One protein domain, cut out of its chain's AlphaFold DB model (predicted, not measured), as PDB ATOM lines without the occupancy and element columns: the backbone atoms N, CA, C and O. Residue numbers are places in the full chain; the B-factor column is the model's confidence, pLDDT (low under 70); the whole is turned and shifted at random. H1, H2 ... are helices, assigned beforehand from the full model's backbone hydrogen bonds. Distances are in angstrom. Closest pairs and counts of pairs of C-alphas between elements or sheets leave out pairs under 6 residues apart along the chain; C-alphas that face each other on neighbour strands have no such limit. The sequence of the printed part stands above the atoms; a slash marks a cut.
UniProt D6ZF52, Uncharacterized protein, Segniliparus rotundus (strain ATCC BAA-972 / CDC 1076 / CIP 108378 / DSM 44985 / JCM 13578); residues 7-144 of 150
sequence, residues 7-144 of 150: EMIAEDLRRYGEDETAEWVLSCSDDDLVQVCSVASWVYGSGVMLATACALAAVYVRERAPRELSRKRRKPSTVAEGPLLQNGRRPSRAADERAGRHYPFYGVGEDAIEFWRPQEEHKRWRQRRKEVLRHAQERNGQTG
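AT A GLANCE: This is residues 7 to 144 of the 150 residues of an uncharacterized protein of Segniliparus rotundus (strain ATCC BAA-972 / CDC 1076 / CIP 108378 / DSM 44985 / JCM 13578) (UniProt D6ZF52). A helical hairpin, H1 and H2, packs across H4, which in turn crosses H3 in the core; at the other end of the domain the long helix H8 stands off this body, near H7 but touching no helix, and residues 137 to 144, of which 137 to 142 belong to H8, stick out. A long stretch with no named element, residues 64 to 82, runs from H4 round the H1 side to the short helix H5, and H6 packs on H3. The printed part has 138 residues, with eight named helices, H1 to H8 in chain order, and no named strand: all helix. The whole is compact, with a radius of gyration of the C-alphas of 16.3 A, yet elongated, spanning 54 by 35 by 22 A.

IN THESE COORDINATES: H1, residues 7 to 16, begins at C-alpha 7, (191.263, -13.180, 44.253), and is 14.4 A long. H2, residues 19 to 27, measures 13.1 A. H3, residues 30 to 44, measures 20.5 A, and H4, residues 50 to 63, 19.9 A; C-alpha 50 is at (182.066, -23.854, 41.146). H5 is residues 83 to 86, 5.2 A long, H6 residues 93 to 100, 10.3 A, and H7 residues 110 to 116, 10.1 A. H8, residues 119 to 142, the longest, measures 36.0 A and ends at C-alpha 142, (152.330, -7.710, 58.766).

HOW THE PARTS SIT: H1 and H4 are the hubs, touching three helices each. H1 and H2 form a hairpin at a shallow tilt of 9 degrees, opposite ways; their closest C-alphas, of Ala 10 and Ala 22, are 4.1 A apart. H1 touches H4 about perpendicular, at 89 degrees, with C-alphas of Leu 13 and Ala 55 closest, 5.4 A. H4 touches H2 with residues 58 to 62 alone, closest at the C-alphas of Thr 21 and Val 59, 6.3 A. H3 touches H4 at a steep tilt of 49 degrees, opposite ways, closest at the C-alphas of Ala 40 and Cys 54, 4.8 A. H5 touches H1, closest at the C-alphas of Met 8 and Leu 85, 5.4 A. H6 touches H3, closest at the C-alphas of Asp 31 and Ala 95, 6.1 A. H7 and H8 are close but not clearly touching, with C-alphas of Ile 113 and His 122 7.1 A apart, at a tilt of 36 degrees, only just steep. H3 and H8 are apart. Every O i to N i+4 pair is within hydrogen-bond range in H1, H3, H4, H6 and H7, against 3 of 5 in H2 and 18 of 20 in H8; H5 is too short for such a pair.

THE WHOLE: The C-alphas farthest apart, of Thr 78 and Gly 144, are 56.0 A apart. The printed part has no cut, and the link from H4 to H5, 19 residues, is long. The mean pLDDT of the printed part is 82.2; 31 residues are under 70, among them residues 78 to 86, 118 to 126 and 139 to 144.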
ATOM      1  N   GLU A   7     189.982 -12.714  44.774       93.88
ATOM      2  CA  GLU A   7     191.263 -13.180  44.253       93.88
ATOM      3  C   GLU A   7     191.154 -14.585  43.659       93.88
ATOM      4  O   GLU A   7     191.702 -14.838  42.586       93.88
ATOM      5  N   MET A   8     190.399 -15.482  44.303       91.81
ATOM      6  CA  MET A   8     190.085 -16.795  43.731       91.81
ATOM      7  C   MET A   8     189.268 -16.659  42.443       91.81
ATOM      8  O   MET A   8     189.578 -17.318  41.452       91.81
ATOM      9  N   ILE A   9     188.263 -15.773  42.433       94.31
ATOM     10  CA  ILE A   9     187.455 -15.516  41.232       94.31
ATOM     11  C   ILE A   9     188.332 -14.947  40.108       94.31
ATOM     12  O   ILE A   9     188.246 -15.412  38.971       94.31
ATOM     13  N   ALA A  10     189.190 -13.970  40.414       95.00
ATOM     14  CA  ALA A  10     190.096 -13.357  39.448       95.00
ATOM     15  C   ALA A  10     191.047 -14.384  38.825       95.00
ATOM     16  O   ALA A  10     191.260 -14.375  37.613       95.00
ATOM     17  N   GLU A  11     191.593 -15.298  39.628       93.00
ATOM     18  CA  GLU A  11     192.465 -16.352  39.112       93.00
ATOM     19  C   GLU A  11     191.719 -17.307  38.173       93.00
ATOM     20  O   GLU A  11     192.191 -17.584  37.068       93.00
ATOM     21  N   ASP A  12     190.521 -17.759  38.548       93.00
ATOM     22  CA  ASP A  12     189.707 -18.593  37.663       93.00
ATOM     23  C   ASP A  12     189.374 -17.868  36.346       93.00
ATOM     24  O   ASP A  12     189.498 -18.462  35.272       93.00
ATOM     25  N   LEU A  13     189.028 -16.577  36.397       95.19
ATOM     26  CA  LEU A  13     188.757 -15.753  35.213       95.19
ATOM     27  C   LEU A  13     189.956 -15.694  34.254       95.19
ATOM     28  O   LEU A  13     189.792 -15.969  33.062       95.19
ATOM     29  N   ARG A  14     191.177 -15.454  34.752       94.88
ATOM     30  CA  ARG A  14     192.398 -15.482  33.917       94.88
ATOM     31  C   ARG A  14     192.603 -16.834  33.245       94.88
ATOM     32  O   ARG A  14     192.980 -16.927  32.073       94.88
ATOM     33  N   ARG A  15     192.293 -17.927  33.949       92.88
ATOM     34  CA  ARG A  15     192.382 -19.284  33.384       92.88
ATOM     35  C   ARG A  15     191.366 -19.523  32.268       92.88
ATOM     36  O   ARG A  15     191.644 -20.341  31.384       92.88
ATOM     37  N   TYR A  16     190.242 -18.808  32.274       93.81
ATOM     38  CA  TYR A  16     189.270 -18.764  31.177       93.81
ATOM     39  C   TYR A  16     189.584 -17.705  30.104       93.81
ATOM     40  O   TYR A  16     188.930 -17.697  29.063       93.81
ATOM     41  N   GLY A  17     190.631 -16.894  30.283       94.50
ATOM     42  CA  GLY A  17     191.005 -15.817  29.361       94.50
ATOM     43  C   GLY A  17     190.135 -14.567  29.488       94.50
ATOM     44  O   GLY A  17     189.982 -13.845  28.513       94.50
ATOM     45  N   GLU A  18     189.539 -14.349  30.659       96.62
ATOM     46  CA  GLU A  18     188.689 -13.201  30.985       96.62
ATOM     47  C   GLU A  18     189.493 -12.142  31.761       96.62
ATOM     48  O   GLU A  18     189.142 -11.784  32.887       96.62
ATOM     49  N   ASP A  19     190.612 -11.688  31.193       95.81
ATOM     50  CA  ASP A  19     191.616 -10.884  31.909       95.81
ATOM     51  C   ASP A  19     191.051  -9.542  32.409       95.81
ATOM     52  O   ASP A  19     191.220  -9.194  33.577       95.81
ATOM     53  N   GLU A  20     190.273  -8.837  31.585       97.19
ATOM     54  CA  GLU A  20     189.633  -7.579  31.992       97.19
ATOM     55  C   GLU A  20     188.620  -7.771  33.132       97.19
ATOM     56  O   GLU A  20     188.508  -6.950  34.043       97.19
ATOM     57  N   THR A  21     187.865  -8.873  33.105       97.69
ATOM     58  CA  THR A  21     186.903  -9.192  34.168       97.69
ATOM     59  C   THR A  21     187.636  -9.593  35.449       97.69
ATOM     60  O   THR A  21     187.171  -9.285  36.547       97.69
ATOM     61  N   ALA A  22     188.800 -10.240  35.327       96.44
ATOM     62  CA  ALA A  22     189.659 -10.567  36.459       96.44
ATOM     63  C   ALA A  22     190.214  -9.308  37.142       96.44
ATOM     64  O   ALA A  22     190.262  -9.248  38.366       96.44
ATOM     65  N   GLU A  23     190.608  -8.289  36.380       96.69
ATOM     66  CA  GLU A  23     191.032  -6.999  36.939       96.69
ATOM     67  C   GLU A  23     189.868  -6.252  37.600       96.69
ATOM     68  O   GLU A  23     190.001  -5.712  38.704       96.69
ATOM     69  N   TRP A  24     188.698  -6.283  36.962       97.81
ATOM     70  CA  TRP A  24     187.494  -5.666  37.501       97.81
ATOM     71  C   TRP A  24     187.079  -6.281  38.844       97.81
ATOM     72  O   TRP A  24     186.835  -5.541  39.792       97.81
ATOM     73  N   VAL A  25     187.041  -7.613  38.983       96.88
ATOM     74  CA  VAL A  25     186.536  -8.243  40.223       96.88
ATOM     75  C   VAL A  25     187.420  -7.945  41.444       96.88
ATOM     76  O   VAL A  25     186.940  -7.891  42.577       96.88
ATOM     77  N   LEU A  26     188.712  -7.685  41.228       95.69
ATOM     78  CA  LEU A  26     189.632  -7.290  42.298       95.69
ATOM     79  C   LEU A  26     189.329  -5.891  42.852       95.69
ATOM     80  O   LEU A  26     189.595  -5.633  44.022       95.69
ATOM     81  N   SER A  27     188.745  -5.011  42.037       95.56
ATOM     82  CA  SER A  27     188.460  -3.612  42.380       95.56
ATOM     83  C   SER A  27     186.965  -3.274  42.447       95.56
ATOM     84  O   SER A  27     186.605  -2.141  42.761       95.56
ATOM     85  N   CYS A  28     186.083  -4.242  42.175       95.75
ATOM     86  CA  CYS A  28     184.641  -4.028  42.175       95.75
ATOM     87  C   CYS A  28     184.100  -3.720  43.575       95.75
ATOM     88  O   CYS A  28     184.701  -4.067  44.600       95.75
ATOM     89  N   SER A  29     182.921  -3.102  43.619       94.56
ATOM     90  CA  SER A  29     182.250  -2.805  44.880       94.56
ATOM     91  C   SER A  29     181.898  -4.085  45.648       94.56
ATOM     92  O   SER A  29     181.793  -5.174  45.079       94.56
ATOM     93  N   ASP A  30     181.696  -3.972  46.959       91.00
ATOM     94  CA  ASP A  30     181.213  -5.101  47.760       91.00
ATOM     95  C   ASP A  30     179.829  -5.582  47.302       91.00
ATOM     96  O   ASP A  30     179.567  -6.782  47.333       91.00
ATOM     97  N   ASP A  31     178.966  -4.669  46.848       90.06
ATOM     98  CA  ASP A  31     177.639  -5.013  46.329       90.06
ATOM     99  C   ASP A  31     177.739  -5.831  45.038       90.06
ATOM    100  O   ASP A  31     177.048  -6.843  44.900       90.06
ATOM    101  N   ASP A  32     178.652  -5.470  44.133       93.88
ATOM    102  CA  ASP A  32     178.927  -6.272  42.940       93.88
ATOM    103  C   ASP A  32     179.502  -7.639  43.322       93.88
ATOM    104  O   ASP A  32     179.077  -8.655  42.777       93.88
ATOM    105  N   LEU A  33     180.423  -7.706  44.289       93.38
ATOM    106  CA  LEU A  33     181.008  -8.976  44.728       93.38
ATOM    107  C   LEU A  33     179.957  -9.897  45.374       93.38
ATOM    108  O   LEU A  33     179.923 -11.095  45.090       93.38
ATOM    109  N   VAL A  34     179.049  -9.345  46.183       91.81
ATOM    110  CA  VAL A  34     177.864 -10.057  46.691       91.81
ATOM    111  C   VAL A  34     176.991 -10.550  45.542       91.81
ATOM    112  O   VAL A  34     176.528 -11.695  45.568       91.81
ATOM    113  N   GLN A  35     176.760  -9.707  44.533       91.75
ATOM    114  CA  GLN A  35     175.974 -10.070  43.360       91.75
ATOM    115  C   GLN A  35     176.624 -11.242  42.612       91.75
ATOM    116  O   GLN A  35     175.943 -12.222  42.306       91.75
ATOM    117  N   VAL A  36     177.944 -11.203  42.406       94.50
ATOM    118  CA  VAL A  36     178.719 -12.287  41.784       94.50
ATOM    119  C   VAL A  36     178.574 -13.576  42.583       94.50
ATOM    120  O   VAL A  36     178.188 -14.598  42.021       94.50
ATOM    121  N   CYS A  37     178.802 -13.546  43.896       92.38
ATOM    122  CA  CYS A  37     178.688 -14.737  44.741       92.38
ATOM    123  C   CYS A  37     177.250 -15.289  44.804       92.38
ATOM    124  O   CYS A  37     177.053 -16.503  44.942       92.38
ATOM    125  N   SER A  38     176.240 -14.422  44.689       89.94
ATOM    126  CA  SER A  38     174.823 -14.804  44.641       89.94
ATOM    127  C   SER A  38     174.478 -15.507  43.330       89.94
ATOM    128  O   SER A  38     173.963 -16.628  43.350       89.94
ATOM    129  N   VAL A  39     174.825 -14.892  42.195       91.56
ATOM    130  CA  VAL A  39     174.610 -15.457  40.858       91.56
ATOM    131  C   VAL A  39     175.405 -16.755  40.702       91.56
ATOM    132  O   VAL A  39     174.853 -17.756  40.256       91.56
ATOM    133  N   ALA A  40     176.657 -16.797  41.165       92.44
ATOM    134  CA  ALA A  40     177.485 -18.001  41.148       92.44
ATOM    135  C   ALA A  40     176.853 -19.137  41.959       92.44
ATOM    136  O   ALA A  40     176.831 -20.273  41.501       92.44
ATOM    137  N   SER A  41     176.286 -18.843  43.135       89.06
ATOM    138  CA  SER A  41     175.564 -19.837  43.938       89.06
ATOM    139  C   SER A  41     174.352 -20.408  43.196       89.06
ATOM    140  O   SER A  41     174.063 -21.596  43.332       89.06
ATOM    141  N   TRP A  42     173.649 -19.576  42.424       87.88
ATOM    142  CA  TRP A  42     172.510 -20.003  41.616       87.88
ATOM    143  C   TRP A  42     172.946 -20.871  40.424       87.88
ATOM    144  O   TRP A  42     172.397 -21.957  40.247       87.88
ATOM    145  N   VAL A  43     173.968 -20.445  39.667       88.88
ATOM    146  CA  VAL A  43     174.533 -21.207  38.535       88.88
ATOM    147  C   VAL A  43     175.153 -22.523  39.014       88.88
ATOM    148  O   VAL A  43     174.971 -23.569  38.402       88.88
ATOM    149  N   TYR A  44     175.849 -22.517  40.150       88.00
ATOM    150  CA  TYR A  44     176.407 -23.732  40.745       88.00
ATOM    151  C   TYR A  44     175.310 -24.752  41.084       88.00
ATOM    152  O   TYR A  44     175.459 -25.948  40.830       88.00
ATOM    153  N   GLY A  45     174.164 -24.274  41.580       84.31
ATOM    154  CA  GLY A  45     172.995 -25.105  41.861       84.31
ATOM    155  C   GLY A  45     172.399 -25.813  40.637       84.31
ATOM    156  O   GLY A  45     171.647 -26.767  40.822       84.31
ATOM    157  N   SER A  46     172.738 -25.405  39.407       80.81
ATOM    158  CA  SER A  46     172.327 -26.095  38.174       80.81
ATOM    159  C   SER A  46     173.304 -27.191  37.721       80.81
ATOM    160  O   SER A  46     173.145 -27.733  36.630       80.81
ATOM    161  N   GLY A  47     174.321 -27.522  38.528       80.31
ATOM    162  CA  GLY A  47     175.275 -28.607  38.258       80.31
ATOM    163  C   GLY A  47     176.569 -28.181  37.554       80.31
ATOM    164  O   GLY A  47     177.376 -29.030  37.179       80.31
ATOM    165  N   VAL A  48     176.794 -26.877  37.377       85.00
ATOM    166  CA  VAL A  48     178.041 -26.330  36.817       85.00
ATOM    167  C   VAL A  48     179.145 -26.351  37.883       85.00
ATOM    168  O   VAL A  48     178.880 -26.100  39.052       85.00
ATOM    169  N   MET A  49     180.404 -26.618  37.507       88.56
ATOM    170  CA  MET A  49     181.534 -26.555  38.453       88.56
ATOM    171  C   MET A  49     181.663 -25.162  39.083       88.56
ATOM    172  O   MET A  49     181.544 -24.161  38.382       88.56
ATOM    173  N   LEU A  50     182.007 -25.100  40.373       89.56
ATOM    174  CA  LEU A  50     182.066 -23.854  41.146       89.56
ATOM    175  C   LEU A  50     182.909 -22.753  40.483       89.56
ATOM    176  O   LEU A  50     182.430 -21.642  40.306       89.56
ATOM    177  N   ALA A  51     184.123 -23.090  40.044       90.94
ATOM    178  CA  ALA A  51     185.013 -22.168  39.334       90.94
ATOM    179  C   ALA A  51     184.375 -21.593  38.056       90.94
ATOM    180  O   ALA A  51     184.430 -20.392  37.803       90.94
ATOM    181  N   THR A  52     183.716 -22.445  37.262       93.00
ATOM    182  CA  THR A  52     182.989 -22.016  36.059       93.00
ATOM    183  C   THR A  52     181.802 -21.124  36.428       93.00
ATOM    184  O   THR A  52     181.581 -20.111  35.774       93.00
ATOM    185  N   ALA A  53     181.054 -21.471  37.479       93.69
ATOM    186  CA  ALA A  53     179.915 -20.688  37.949       93.69
ATOM    187  C   ALA A  53     180.342 -19.289  38.427       93.69
ATOM    188  O   ALA A  53     179.700 -18.305  38.069       93.69
ATOM    189  N   CYS A  54     181.451 -19.189  39.166       94.75
ATOM    190  CA  CYS A  54     182.044 -17.917  39.580       94.75
ATOM    191  C   CYS A  54     182.479 -17.064  38.382       94.75
ATOM    192  O   CYS A  54     182.162 -15.878  38.334       94.75
ATOM    193  N   ALA A  55     183.156 -17.664  37.398       95.69
ATOM    194  CA  ALA A  55     183.596 -16.951  36.201       95.69
ATOM    195  C   ALA A  55     182.409 -16.423  35.373       95.69
ATOM    196  O   ALA A  55     182.388 -15.251  35.003       95.69
ATOM    197  N   LEU A  56     181.393 -17.261  35.133       95.50
ATOM    198  CA  LEU A  56     180.172 -16.870  34.415       95.50
ATOM    199  C   LEU A  56     179.430 -15.741  35.137       95.50
ATOM    200  O   LEU A  56     179.015 -14.768  34.511       95.50
ATOM    201  N   ALA A  57     179.293 -15.855  36.459       95.75
ATOM    202  CA  ALA A  57     178.643 -14.842  37.277       95.75
ATOM    203  C   ALA A  57     179.382 -13.498  37.235       95.75
ATOM    204  O   ALA A  57     178.740 -12.463  37.086       95.75
ATOM    205  N   ALA A  58     180.714 -13.503  37.334       97.00
ATOM    206  CA  ALA A  58     181.517 -12.283  37.290       97.00
ATOM    207  C   ALA A  58     181.387 -11.549  35.948       97.00
ATOM    208  O   ALA A  58     181.153 -10.342  35.934       97.00
ATOM    209  N   VAL A  59     181.462 -12.287  34.836       97.25
ATOM    210  CA  VAL A  59     181.235 -11.745  33.487       97.25
ATOM    211  C   VAL A  59     179.842 -11.127  33.383       97.25
ATOM    212  O   VAL A  59     179.706  -9.974  32.986       97.25
ATOM    213  N   TYR A  60     178.813 -11.858  33.811       96.69
ATOM    214  CA  TYR A  60     177.432 -11.388  33.749       96.69
ATOM    215  C   TYR A  60     177.186 -10.121  34.572       96.69
ATOM    216  O   TYR A  60     176.540  -9.194  34.092       96.69
ATOM    217  N   VAL A  61     177.701 -10.049  35.802       96.38
ATOM    218  CA  VAL A  61     177.508  -8.867  36.657       96.38
ATOM    219  C   VAL A  61     178.216  -7.646  36.070       96.38
ATOM    220  O   VAL A  61     177.629  -6.563  36.056       96.38
ATOM    221  N   ARG A  62     179.438  -7.819  35.552       97.19
ATOM    222  CA  ARG A  62     180.206  -6.744  34.907       97.19
ATOM    223  C   ARG A  62     179.512  -6.235  33.643       97.19
ATOM    224  O   ARG A  62     179.348  -5.031  33.479       97.19
ATOM    225  N   GLU A  63     179.129  -7.145  32.753       96.06
ATOM    226  CA  GLU A  63     178.638  -6.808  31.411       96.06
ATOM    227  C   GLU A  63     177.126  -6.571  31.361       96.06
ATOM    228  O   GLU A  63     176.620  -6.044  30.374       96.06
ATOM    229  N   ARG A  64     176.401  -6.936  32.427       94.44
ATOM    230  CA  ARG A  64     174.934  -6.858  32.525       94.44
ATOM    231  C   ARG A  64     174.208  -7.638  31.417       94.44
ATOM    232  O   ARG A  64     173.077  -7.303  31.083       94.44
ATOM    233  N   ALA A  65     174.850  -8.670  30.866       94.00
ATOM    234  CA  ALA A  65     174.295  -9.545  29.839       94.00
ATOM    235  C   ALA A  65     174.898 -10.958  29.948       94.00
ATOM    236  O   ALA A  65     176.098 -11.093  30.215       94.00
ATOM    237  N   PRO A  66     174.104 -12.032  29.793       93.44
ATOM    238  CA  PRO A  66     174.614 -13.390  29.890       93.44
ATOM    239  C   PRO A  66     175.351 -13.771  28.606       93.44
ATOM    240  O   PRO A  66     174.870 -13.533  27.498       93.44
ATOM    241  N   ARG A  67     176.517 -14.403  28.751       93.81
ATOM    242  CA  ARG A  67     177.274 -14.972  27.631       93.81
ATOM    243  C   ARG A  67     178.082 -16.193  28.053       93.81
ATOM    244  O   ARG A  67     178.241 -16.479  29.241       93.81
ATOM    245  N   GLU A  68     178.610 -16.916  27.067       93.56
ATOM    246  CA  GLU A  68     179.631 -17.936  27.314       93.56
ATOM    247  C   GLU A  68     180.976 -17.292  27.702       93.56
ATOM    248  O   GLU A  68     181.280 -16.153  27.336       93.56
ATOM    249  N   LEU A  69     181.801 -18.048  28.432       93.56
ATOM    250  CA  LEU A  69     183.193 -17.680  28.697       93.56
ATOM    251  C   LEU A  69     184.005 -17.736  27.401       93.56
ATOM    252  O   LEU A  69     183.794 -18.617  26.565       93.56
ATOM    253  N   SER A  70     185.014 -16.873  27.292       91.62
ATOM    254  CA  SER A  70     185.931 -16.797  26.148       91.62
ATOM    255  C   SER A  70     186.608 -18.134  25.839       91.62
ATOM    256  O   SER A  70     186.982 -18.414  24.700       91.62
ATOM    257  N   ARG A  71     186.762 -19.000  26.850       89.19
ATOM    258  CA  ARG A  71     187.258 -20.369  26.695       89.19
ATOM    259  C   ARG A  71     186.340 -21.368  27.377       89.19
ATOM    260  O   ARG A  71     185.960 -21.207  28.529       89.19
ATOM    261  N   LYS A  72     186.118 -22.501  26.707       82.81
ATOM    262  CA  LYS A  72     185.377 -23.643  27.274       82.81
ATOM    263  C   LYS A  72     186.188 -24.458  28.287       82.81
ATOM    264  O   LYS A  72     185.618 -25.223  29.058       82.81
ATOM    265  N   ARG A  73     187.521 -24.339  28.274       83.25
ATOM    266  CA  ARG A  73     188.435 -25.087  29.152       83.25
ATOM    267  C   ARG A  73     189.398 -24.141  29.862       83.25
ATOM    268  O   ARG A  73     189.960 -23.250  29.228       83.25
ATOM    269  N   ARG A  74     189.620 -24.392  31.156       83.56
ATOM    270  CA  ARG A  74     190.607 -23.678  31.978       83.56
ATOM    271  C   ARG A  74     192.020 -24.014  31.524       83.56
ATOM    272  O   ARG A  74     192.342 -25.186  31.324       83.56
ATOM    273  N   LYS A  75     192.881 -23.003  31.449       85.50
ATOM    274  CA  LYS A  75     194.334 -23.213  31.453       85.50
ATOM    275  C   LYS A  75     194.769 -23.872  32.774       85.50
ATOM    276  O   LYS A  75     194.063 -23.734  33.779       85.50
ATOM    277  N   PRO A  76     195.899 -24.591  32.817       82.25
ATOM    278  CA  PRO A  76     196.529 -24.969  34.080       82.25
ATOM    279  C   PRO A  76     196.736 -23.736  34.966       82.25
ATOM    280  O   PRO A  76     196.990 -22.652  34.442       82.25
ATOM    281  N   SER A  77     196.587 -23.892  36.285       76.44
ATOM    282  CA  SER A  77     196.934 -22.807  37.207       76.44
ATOM    283  C   SER A  77     198.439 -22.583  37.132       76.44
ATOM    284  O   SER A  77     199.202 -23.542  37.252       76.44
ATOM    285  N   THR A  78     198.864 -21.343  36.919       68.88
ATOM    286  CA  THR A  78     200.279 -20.956  37.023       68.88
ATOM    287  C   THR A  78     200.613 -20.414  38.407       68.88
ATOM    288  O   THR A  78     201.784 -20.279  38.749       68.88
ATOM    289  N   VAL A  79     199.590 -20.112  39.207       68.06
ATOM    290  CA  VAL A  79     199.727 -19.628  40.577       68.06
ATOM    291  C   VAL A  79     199.619 -20.826  41.515       68.06
ATOM    292  O   VAL A  79     198.664 -21.607  41.435       68.06
ATOM    293  N   ALA A  80     200.613 -20.997  42.387       60.31
ATOM    294  CA  ALA A  80     200.520 -21.956  43.481       60.31
ATOM    295  C   ALA A  80     199.344 -21.555  44.383       60.31
ATOM    296  O   ALA A  80     199.201 -20.374  44.703       60.31
ATOM    297  N   GLU A  81     198.507 -22.514  44.787       62.09
ATOM    298  CA  GLU A  81     197.435 -22.281  45.761       62.09
ATOM    299  C   GLU A  81     198.058 -21.814  47.083       62.09
ATOM    300  O   GLU A  81     198.515 -22.606  47.903       62.09
ATOM    301  N   GLY A  82     198.173 -20.497  47.236       59.62
ATOM    302  CA  GLY A  82     198.872 -19.860  48.340       59.62
ATOM    303  C   GLY A  82     197.920 -19.153  49.304       59.62
ATOM    304  O   GLY A  82     196.750 -18.926  48.980       59.62
ATOM    305  N   PRO A  83     198.430 -18.713  50.470       57.47
ATOM    306  CA  PRO A  83     197.644 -18.009  51.487       57.47
ATOM    307  C   PRO A  83     196.913 -16.766  50.956       57.47
ATOM    308  O   PRO A  83     195.855 -16.406  51.464       57.47
ATOM    309  N   LEU A  84     197.455 -16.133  49.910       61.16
ATOM    310  CA  LEU A  84     196.891 -14.939  49.274       61.16
ATOM    311  C   LEU A  84     195.520 -15.192  48.630       61.16
ATOM    312  O   LEU A  84     194.667 -14.315  48.669       61.16
ATOM    313  N   LEU A  85     195.282 -16.391  48.087       67.00
ATOM    314  CA  LEU A  85     193.975 -16.740  47.520       67.00
ATOM    315  C   LEU A  85     192.953 -17.043  48.630       67.00
ATOM    316  O   LEU A  85     191.782 -16.687  48.513       67.00
ATOM    317  N   GLN A  86     193.400 -17.652  49.732       66.44
ATOM    318  CA  GLN A  86     192.531 -18.092  50.834       66.44
ATOM    319  C   GLN A  86     192.099 -16.952  51.772       66.44
ATOM    320  O   GLN A  86     190.979 -16.972  52.291       66.44
ATOM    321  N   ASN A  87     192.961 -15.946  51.949       78.12
ATOM    322  CA  ASN A  87     192.739 -14.780  52.814       78.12
ATOM    323  C   ASN A  87     192.346 -13.512  52.038       78.12
ATOM    324  O   ASN A  87     192.462 -12.405  52.559       78.12
ATOM    325  N   GLY A  88     191.916 -13.681  50.790       82.69
ATOM    326  CA  GLY A  88     191.497 -12.595  49.916       82.69
ATOM    327  C   GLY A  88     190.225 -11.863  50.367       82.69
ATOM    328  O   GLY A  88     189.540 -12.273  51.313       82.69
ATOM    329  N   ARG A  89     189.882 -10.780  49.661       90.19
ATOM    330  CA  ARG A  89     188.687  -9.971  49.928       90.19
ATOM    331  C   ARG A  89     187.421 -10.813  49.777       90.19
ATOM    332  O   ARG A  89     187.162 -11.408  48.730       90.19
ATOM    333  N   ARG A  90     186.603 -10.827  50.830       87.44
ATOM    334  CA  ARG A  90     185.266 -11.437  50.849       87.44
ATOM    335  C   ARG A  90     184.192 -10.353  50.837       87.44
ATOM    336  O   ARG A  90     184.472  -9.243  51.292       87.44
ATOM    337  N   PRO A  91     182.968 -10.674  50.388       84.06
ATOM    338  CA  PRO A  91     181.824  -9.799  50.591       84.06
ATOM    339  C   PRO A  91     181.695  -9.355  52.052       84.06
ATOM    340  O   PRO A  91     181.831 -10.177  52.965       84.06
ATOM    341  N   SER A  92     181.416  -8.072  52.289       84.69
ATOM    342  CA  SER A  92     181.149  -7.597  53.645       84.69
ATOM    343  C   SER A  92     179.849  -8.192  54.189       84.69
ATOM    344  O   SER A  92     178.860  -8.365  53.475       84.69
ATOM    345  N   ARG A  93     179.831  -8.476  55.496       80.38
ATOM    346  CA  ARG A  93     178.666  -9.058  56.182       80.38
ATOM    347  C   ARG A  93     177.393  -8.228  55.997       80.38
ATOM    348  O   ARG A  93     176.326  -8.788  55.787       80.38
ATOM    349  N   ALA A  94     177.504  -6.901  56.037       82.88
ATOM    350  CA  ALA A  94     176.363  -6.014  55.822       82.88
ATOM    351  C   ALA A  94     175.772  -6.172  54.410       82.88
ATOM    352  O   ALA A  94     174.553  -6.176  54.247       82.88
ATOM    353  N   ALA A  95     176.620  -6.331  53.392       78.50
ATOM    354  CA  ALA A  95     176.171  -6.546  52.023       78.50
ATOM    355  C   ALA A  95     175.531  -7.941  51.852       78.50
ATOM    356  O   ALA A  95     174.484  -8.060  51.214       78.50
ATOM    357  N   ASP A  96     176.081  -8.969  52.508       77.44
ATOM    358  CA  ASP A  96     175.492 -10.316  52.560       77.44
ATOM    359  C   ASP A  96     174.093 -10.307  53.213       77.44
ATOM    360  O   ASP A  96     173.125 -10.821  52.651       77.44
ATOM    361  N   GLU A  97     173.931  -9.612  54.344       79.69
ATOM    362  CA  GLU A  97     172.637  -9.456  55.025       79.69
ATOM    363  C   GLU A  97     171.599  -8.714  54.157       79.69
ATOM    364  O   GLU A  97     170.417  -9.077  54.149       79.69
ATOM    365  N   ARG A  98     172.019  -7.710  53.370       76.69
ATOM    366  CA  ARG A  98     171.138  -7.046  52.390       76.69
ATOM    367  C   ARG A  98     170.679  -8.014  51.300       76.69
ATOM    368  O   ARG A  98     169.490  -8.027  50.976       76.69
ATOM    369  N   ALA A  99     171.585  -8.830  50.764       73.25
ATOM    370  CA  ALA A  99     171.264  -9.814  49.733       73.25
ATOM    371  C   ALA A  99     170.395 -10.965  50.256       73.25
ATOM    372  O   ALA A  99     169.531 -11.454  49.524       73.25
ATOM    373  N   GLY A 100     170.545 -11.351  51.528       70.88
ATOM    374  CA  GLY A 100     169.728 -12.372  52.187       70.88
ATOM    375  C   GLY A 100     168.219 -12.109  52.099       70.88
ATOM    376  O   GLY A 100     167.439 -13.050  51.956       70.88
ATOM    377  N   ARG A 101     167.795 -10.837  52.061       64.38
ATOM    378  CA  ARG A 101     166.383 -10.451  51.852       64.38
ATOM    379  C   ARG A 101     165.836 -10.805  50.466       64.38
ATOM    380  O   ARG A 101     164.626 -10.924  50.296       64.38
ATOM    381  N   HIS A 102     166.716 -10.982  49.489       63.94
ATOM    382  CA  HIS A 102     166.391 -11.280  48.094       63.94
ATOM    383  C   HIS A 102     166.853 -12.685  47.673       63.94
ATOM    384  O   HIS A 102     166.795 -13.046  46.493       63.94
ATOM    385  N   TYR A 103     167.311 -13.496  48.630       60.97
ATOM    386  CA  TYR A 103     167.695 -14.883  48.404       60.97
ATOM    387  C   TYR A 103     166.482 -15.715  47.942       60.97
ATOM    388  O   TYR A 103     165.377 -15.516  48.453       60.97
ATOM    389  N   PRO A 104     166.643 -16.670  47.002       62.19
ATOM    390  CA  PRO A 104     167.883 -17.138  46.363       62.19
ATOM    391  C   PRO A 104     168.248 -16.454  45.031       62.19
ATOM    392  O   PRO A 104     169.015 -17.023  44.259       62.19
ATOM    393  N   PHE A 105     167.706 -15.271  44.719       71.94
ATOM    394  CA  PHE A 105     167.771 -14.702  43.360       71.94
ATOM    395  C   PHE A 105     168.404 -13.312  43.280       71.94
ATOM    396  O   PHE A 105     168.211 -12.608  42.290       71.94
ATOM    397  N   TYR A 106     169.145 -12.891  44.305       80.38
ATOM    398  CA  TYR A 106     169.770 -11.575  44.295       80.38
ATOM    399  C   TYR A 106     170.722 -11.436  43.100       80.38
ATOM    400  O   TYR A 106     171.669 -12.208  42.952       80.38
ATOM    401  N   GLY A 107     170.428 -10.470  42.230       82.12
ATOM    402  CA  GLY A 107     171.236 -10.181  41.052       82.12
ATOM    403  C   GLY A 107     171.046 -11.088  39.843       82.12
ATOM    404  O   GLY A 107     171.726 -10.846  38.854       82.12
ATOM    405  N   VAL A 108     170.169 -12.097  39.896       86.00
ATOM    406  CA  VAL A 108     169.881 -12.984  38.756       86.00
ATOM    407  C   VAL A 108     168.735 -12.386  37.932       86.00
ATOM    408  O   VAL A 108     167.581 -12.410  38.368       86.00
ATOM    409  N   GLY A 109     169.049 -11.841  36.757       87.44
ATOM    410  CA  GLY A 109     168.061 -11.330  35.805       87.44
ATOM    411  C   GLY A 109     167.362 -12.434  35.006       87.44
ATOM    412  O   GLY A 109     167.804 -13.584  34.972       87.44
ATOM    413  N   GLU A 110     166.232 -12.086  34.381       85.69
ATOM    414  CA  GLU A 110     165.444 -13.020  33.556       85.69
ATOM    415  C   GLU A 110     166.219 -13.509  32.328       85.69
ATOM    416  O   GLU A 110     166.087 -14.668  31.942       85.69
ATOM    417  N   ASP A 111     167.086 -12.653  31.794       89.06
ATOM    418  CA  ASP A 111     168.021 -12.936  30.711       89.06
ATOM    419  C   ASP A 111     168.993 -14.073  31.062       89.06
ATOM    420  O   ASP A 111     169.125 -15.038  30.310       89.06
ATOM    421  N   ALA A 112     169.628 -14.018  32.236       87.75
ATOM    422  CA  ALA A 112     170.540 -15.059  32.706       87.75
ATOM    423  C   ALA A 112     169.835 -16.409  32.879       87.75
ATOM    424  O   ALA A 112     170.418 -17.467  32.643       87.75
ATOM    425  N   ILE A 113     168.564 -16.382  33.274       84.50
ATOM    426  CA  ILE A 113     167.764 -17.594  33.442       84.50
ATOM    427  C   ILE A 113     167.387 -18.188  32.100       84.50
ATOM    428  O   ILE A 113     167.502 -19.399  31.934       84.50
ATOM    429  N   GLU A 114     166.940 -17.360  31.162       85.56
ATOM    430  CA  GLU A 114     166.627 -17.802  29.809       85.56
ATOM    431  C   GLU A 114     167.857 -18.393  29.116       85.56
ATOM    432  O   GLU A 114     167.747 -19.418  28.448       85.56
ATOM    433  N   PHE A 115     169.029 -17.797  29.342       87.56
ATOM    434  CA  PHE A 115     170.274 -18.242  28.737       87.56
ATOM    435  C   PHE A 115     170.833 -19.530  29.367       87.56
ATOM    436  O   PHE A 115     171.239 -20.439  28.643       87.56
ATOM    437  N   TRP A 116     170.862 -19.646  30.703       84.62
ATOM    438  CA  TRP A 116     171.524 -20.769  31.388       84.62
ATOM    439  C   TRP A 116     170.602 -21.908  31.848       84.62
ATOM    440  O   TRP A 116     171.120 -22.965  32.217       84.62
ATOM    441  N   ARG A 117     169.264 -21.768  31.837       76.88
ATOM    442  CA  ARG A 117     168.367 -22.899  32.156       76.88
ATOM    443  C   ARG A 117     167.909 -23.676  30.921       76.88
ATOM    444  O   ARG A 117     167.464 -23.081  29.943       76.88
ATOM    445  N   PRO A 118     167.815 -25.013  31.027       62.59
ATOM    446  CA  PRO A 118     166.970 -25.809  30.140       62.59
ATOM    447  C   PRO A 118     165.495 -25.364  30.237       62.59
ATOM    448  O   PRO A 118     164.994 -25.098  31.334       62.59
ATOM    449  N   GLN A 119     164.765 -25.325  29.111       53.72
ATOM    450  CA  GLN A 119     163.406 -24.748  29.027       53.72
ATOM    451  C   GLN A 119     162.393 -25.278  30.066       53.72
ATOM    452  O   GLN A 119     161.544 -24.524  30.544       53.72
ATOM    453  N   GLU A 120     162.479 -26.546  30.472       50.72
ATOM    454  CA  GLU A 120     161.536 -27.141  31.435       50.72
ATOM    455  C   GLU A 120     161.784 -26.704  32.889       50.72
ATOM    456  O   GLU A 120     160.853 -26.569  33.689       50.72
ATOM    457  N   GLU A 121     163.023 -26.366  33.239       57.53
ATOM    458  CA  GLU A 121     163.334 -25.814  34.554       57.53
ATOM    459  C   GLU A 121     162.942 -24.334  34.665       57.53
ATOM    460  O   GLU A 121     162.685 -23.843  35.769       57.53
ATOM    461  N   HIS A 122     162.839 -23.620  33.542       56.78
ATOM    462  CA  HIS A 122     162.435 -22.212  33.493       56.78
ATOM    463  C   HIS A 122     160.999 -22.011  34.029       56.78
ATOM    464  O   HIS A 122     160.742 -21.088  34.807       56.78
ATOM    465  N   LYS A 123     160.065 -22.926  33.725       58.41
ATOM    466  CA  LYS A 123     158.672 -22.865  34.219       58.41
ATOM    467  C   LYS A 123     158.589 -22.999  35.745       58.41
ATOM    468  O   LYS A 123     157.973 -22.170  36.415       58.41
ATOM    469  N   ARG A 124     159.273 -24.001  36.314       66.06
ATOM    470  CA  ARG A 124     159.325 -24.233  37.774       66.06
ATOM    471  C   ARG A 124     159.988 -23.074  38.521       66.06
ATOM    472  O   ARG A 124     159.608 -22.772  39.649       66.06
ATOM    473  N   TRP A 125     160.958 -22.411  37.892       65.00
ATOM    474  CA  TRP A 125     161.604 -21.221  38.442       65.00
ATOM    475  C   TRP A 125     160.651 -20.029  38.553       65.00
ATOM    476  O   TRP A 125     160.548 -19.438  39.630       65.00
ATOM    477  N   ARG A 126     159.915 -19.707  37.476       68.44
ATOM    478  CA  ARG A 126     158.944 -18.597  37.483       68.44
ATOM    479  C   ARG A 126     157.914 -18.773  38.599       68.44
ATOM    480  O   ARG A 126     157.563 -17.799  39.259       68.44
ATOM    481  N   GLN A 127     157.488 -20.015  38.841       72.69
ATOM    482  CA  GLN A 127     156.580 -20.372  39.931       72.69
ATOM    483  C   GLN A 127     157.179 -20.039  41.313       72.69
ATOM    484  O   GLN A 127     156.590 -19.265  42.065       72.69
ATOM    485  N   ARG A 128     158.387 -20.537  41.623       72.88
ATOM    486  CA  ARG A 128     159.031 -20.329  42.936       72.88
ATOM    487  C   ARG A 128     159.386 -18.867  43.208       72.88
ATOM    488  O   ARG A 128     159.263 -18.415  44.340       72.88
ATOM    489  N   ARG A 129     159.811 -18.103  42.192       69.69
ATOM    490  CA  ARG A 129     160.088 -16.664  42.357       69.69
ATOM    491  C   ARG A 129     158.823 -15.893  42.727       69.69
ATOM    492  O   ARG A 129     158.882 -15.050  43.616       69.69
ATOM    493  N   LYS A 130     157.686 -16.198  42.087       77.75
ATOM    494  CA  LYS A 130     156.395 -15.593  42.445       77.75
ATOM    495  C   LYS A 130     156.024 -15.894  43.897       77.75
ATOM    496  O   LYS A 130     155.631 -14.978  44.605       77.75
ATOM    497  N   GLU A 131     156.204 -17.131  44.354       80.12
ATOM    498  CA  GLU A 131     155.924 -17.526  45.744       80.12
ATOM    499  C   GLU A 131     156.836 -16.821  46.755       80.12
ATOM    500  O   GLU A 131     156.348 -16.277  47.742       80.12
ATOM    501  N   VAL A 132     158.148 -16.761  46.497       75.69
ATOM    502  CA  VAL A 132     159.104 -16.080  47.389       75.69
ATOM    503  C   VAL A 132     158.818 -14.580  47.467       75.69
ATOM    504  O   VAL A 132     158.806 -14.024  48.565       75.69
ATOM    505  N   LEU A 133     158.544 -13.925  46.332       71.88
ATOM    506  CA  LEU A 133     158.181 -12.505  46.308       71.88
ATOM    507  C   LEU A 133     156.847 -12.249  47.019       71.88
ATOM    508  O   LEU A 133     156.757 -11.291  47.783       71.88
ATOM    509  N   ARG A 134     155.850 -13.129  46.844       76.19
ATOM    510  CA  ARG A 134     154.569 -13.047  47.561       76.19
ATOM    511  C   ARG A 134     154.780 -13.141  49.073       76.19
ATOM    512  O   ARG A 134     154.317 -12.278  49.807       76.19
ATOM    513  N   HIS A 135     155.568 -14.110  49.536       74.31
ATOM    514  CA  HIS A 135     155.883 -14.263  50.960       74.31
ATOM    515  C   HIS A 135     156.758 -13.140  51.532       74.31
ATOM    516  O   HIS A 135     156.729 -12.890  52.738       74.31
ATOM    517  N   ALA A 136     157.577 -12.481  50.710       67.00
ATOM    518  CA  ALA A 136     158.308 -11.286  51.122       67.00
ATOM    519  C   ALA A 136     157.367 -10.074  51.263       67.00
ATOM    520  O   ALA A 136     157.506  -9.304  52.209       67.00
ATOM    521  N   GLN A 137     156.380  -9.934  50.371       69.62
ATOM    522  CA  GLN A 137     155.348  -8.895  50.458       69.62
ATOM    523  C   GLN A 137     154.410  -9.104  51.655       69.62
ATOM    524  O   GLN A 137     154.159  -8.154  52.389       69.62
ATOM    525  N   GLU A 138     153.954 -10.335  51.898       73.25
ATOM    526  CA  GLU A 138     153.115 -10.694  53.055       73.25
ATOM    527  C   GLU A 138     153.822 -10.368  54.385       73.25
ATOM    528  O   GLU A 138     153.235  -9.741  55.265       73.25
ATOM    529  N   ARG A 139     155.118 -10.697  54.500       64.62
ATOM    530  CA  ARG A 139     155.920 -10.390  55.698       64.62
ATOM    531  C   ARG A 139     156.155  -8.896  55.922       64.62
ATOM    532  O   ARG A 139     156.198  -8.472  57.070       64.62
ATOM    533  N   ASN A 140     156.276  -8.105  54.857       59.28
ATOM    534  CA  ASN A 140     156.389  -6.646  54.964       59.28
ATOM    535  C   ASN A 140     155.039  -5.958  55.237       59.28
ATOM    536  O   ASN A 140     155.025  -4.827  55.709       59.28
ATOM    537  N   GLY A 141     153.912  -6.616  54.941       58.81
ATOM    538  CA  GLY A 141     152.571  -6.116  55.256       58.81
ATOM    539  C   GLY A 141     152.154  -6.342  56.713       58.81
ATOM    540  O   GLY A 141     151.395  -5.546  57.256       58.81
ATOM    541  N   GLN A 142     152.664  -7.391  57.368       54.91
ATOM    542  CA  GLN A 142     152.330  -7.710  58.766       54.91
ATOM    543  C   GLN A 142     153.077  -6.857  59.801       54.91
ATOM    544  O   GLN A 142     152.567  -6.656  60.896       54.91
ATOM    545  N   THR A 143     154.234  -6.284  59.470       53.78
ATOM    546  CA  THR A 143     154.978  -5.389  60.380       53.78
ATOM    547  C   THR A 143     154.395  -3.973  60.488       53.78
ATOM    548  O   THR A 143     154.952  -3.146  61.206       53.78
ATOM    549  N   GLY A 144     153.283  -3.679  59.801       49.03
ATOM    550  CA  GLY A 144     152.633  -2.364  59.790       49.03
ATOM    551  C   GLY A 144     151.407  -2.196  60.698       49.03
ATOM    552  O   GLY A 144     150.845  -1.105  60.689       49.03
TER     553      GLY A 144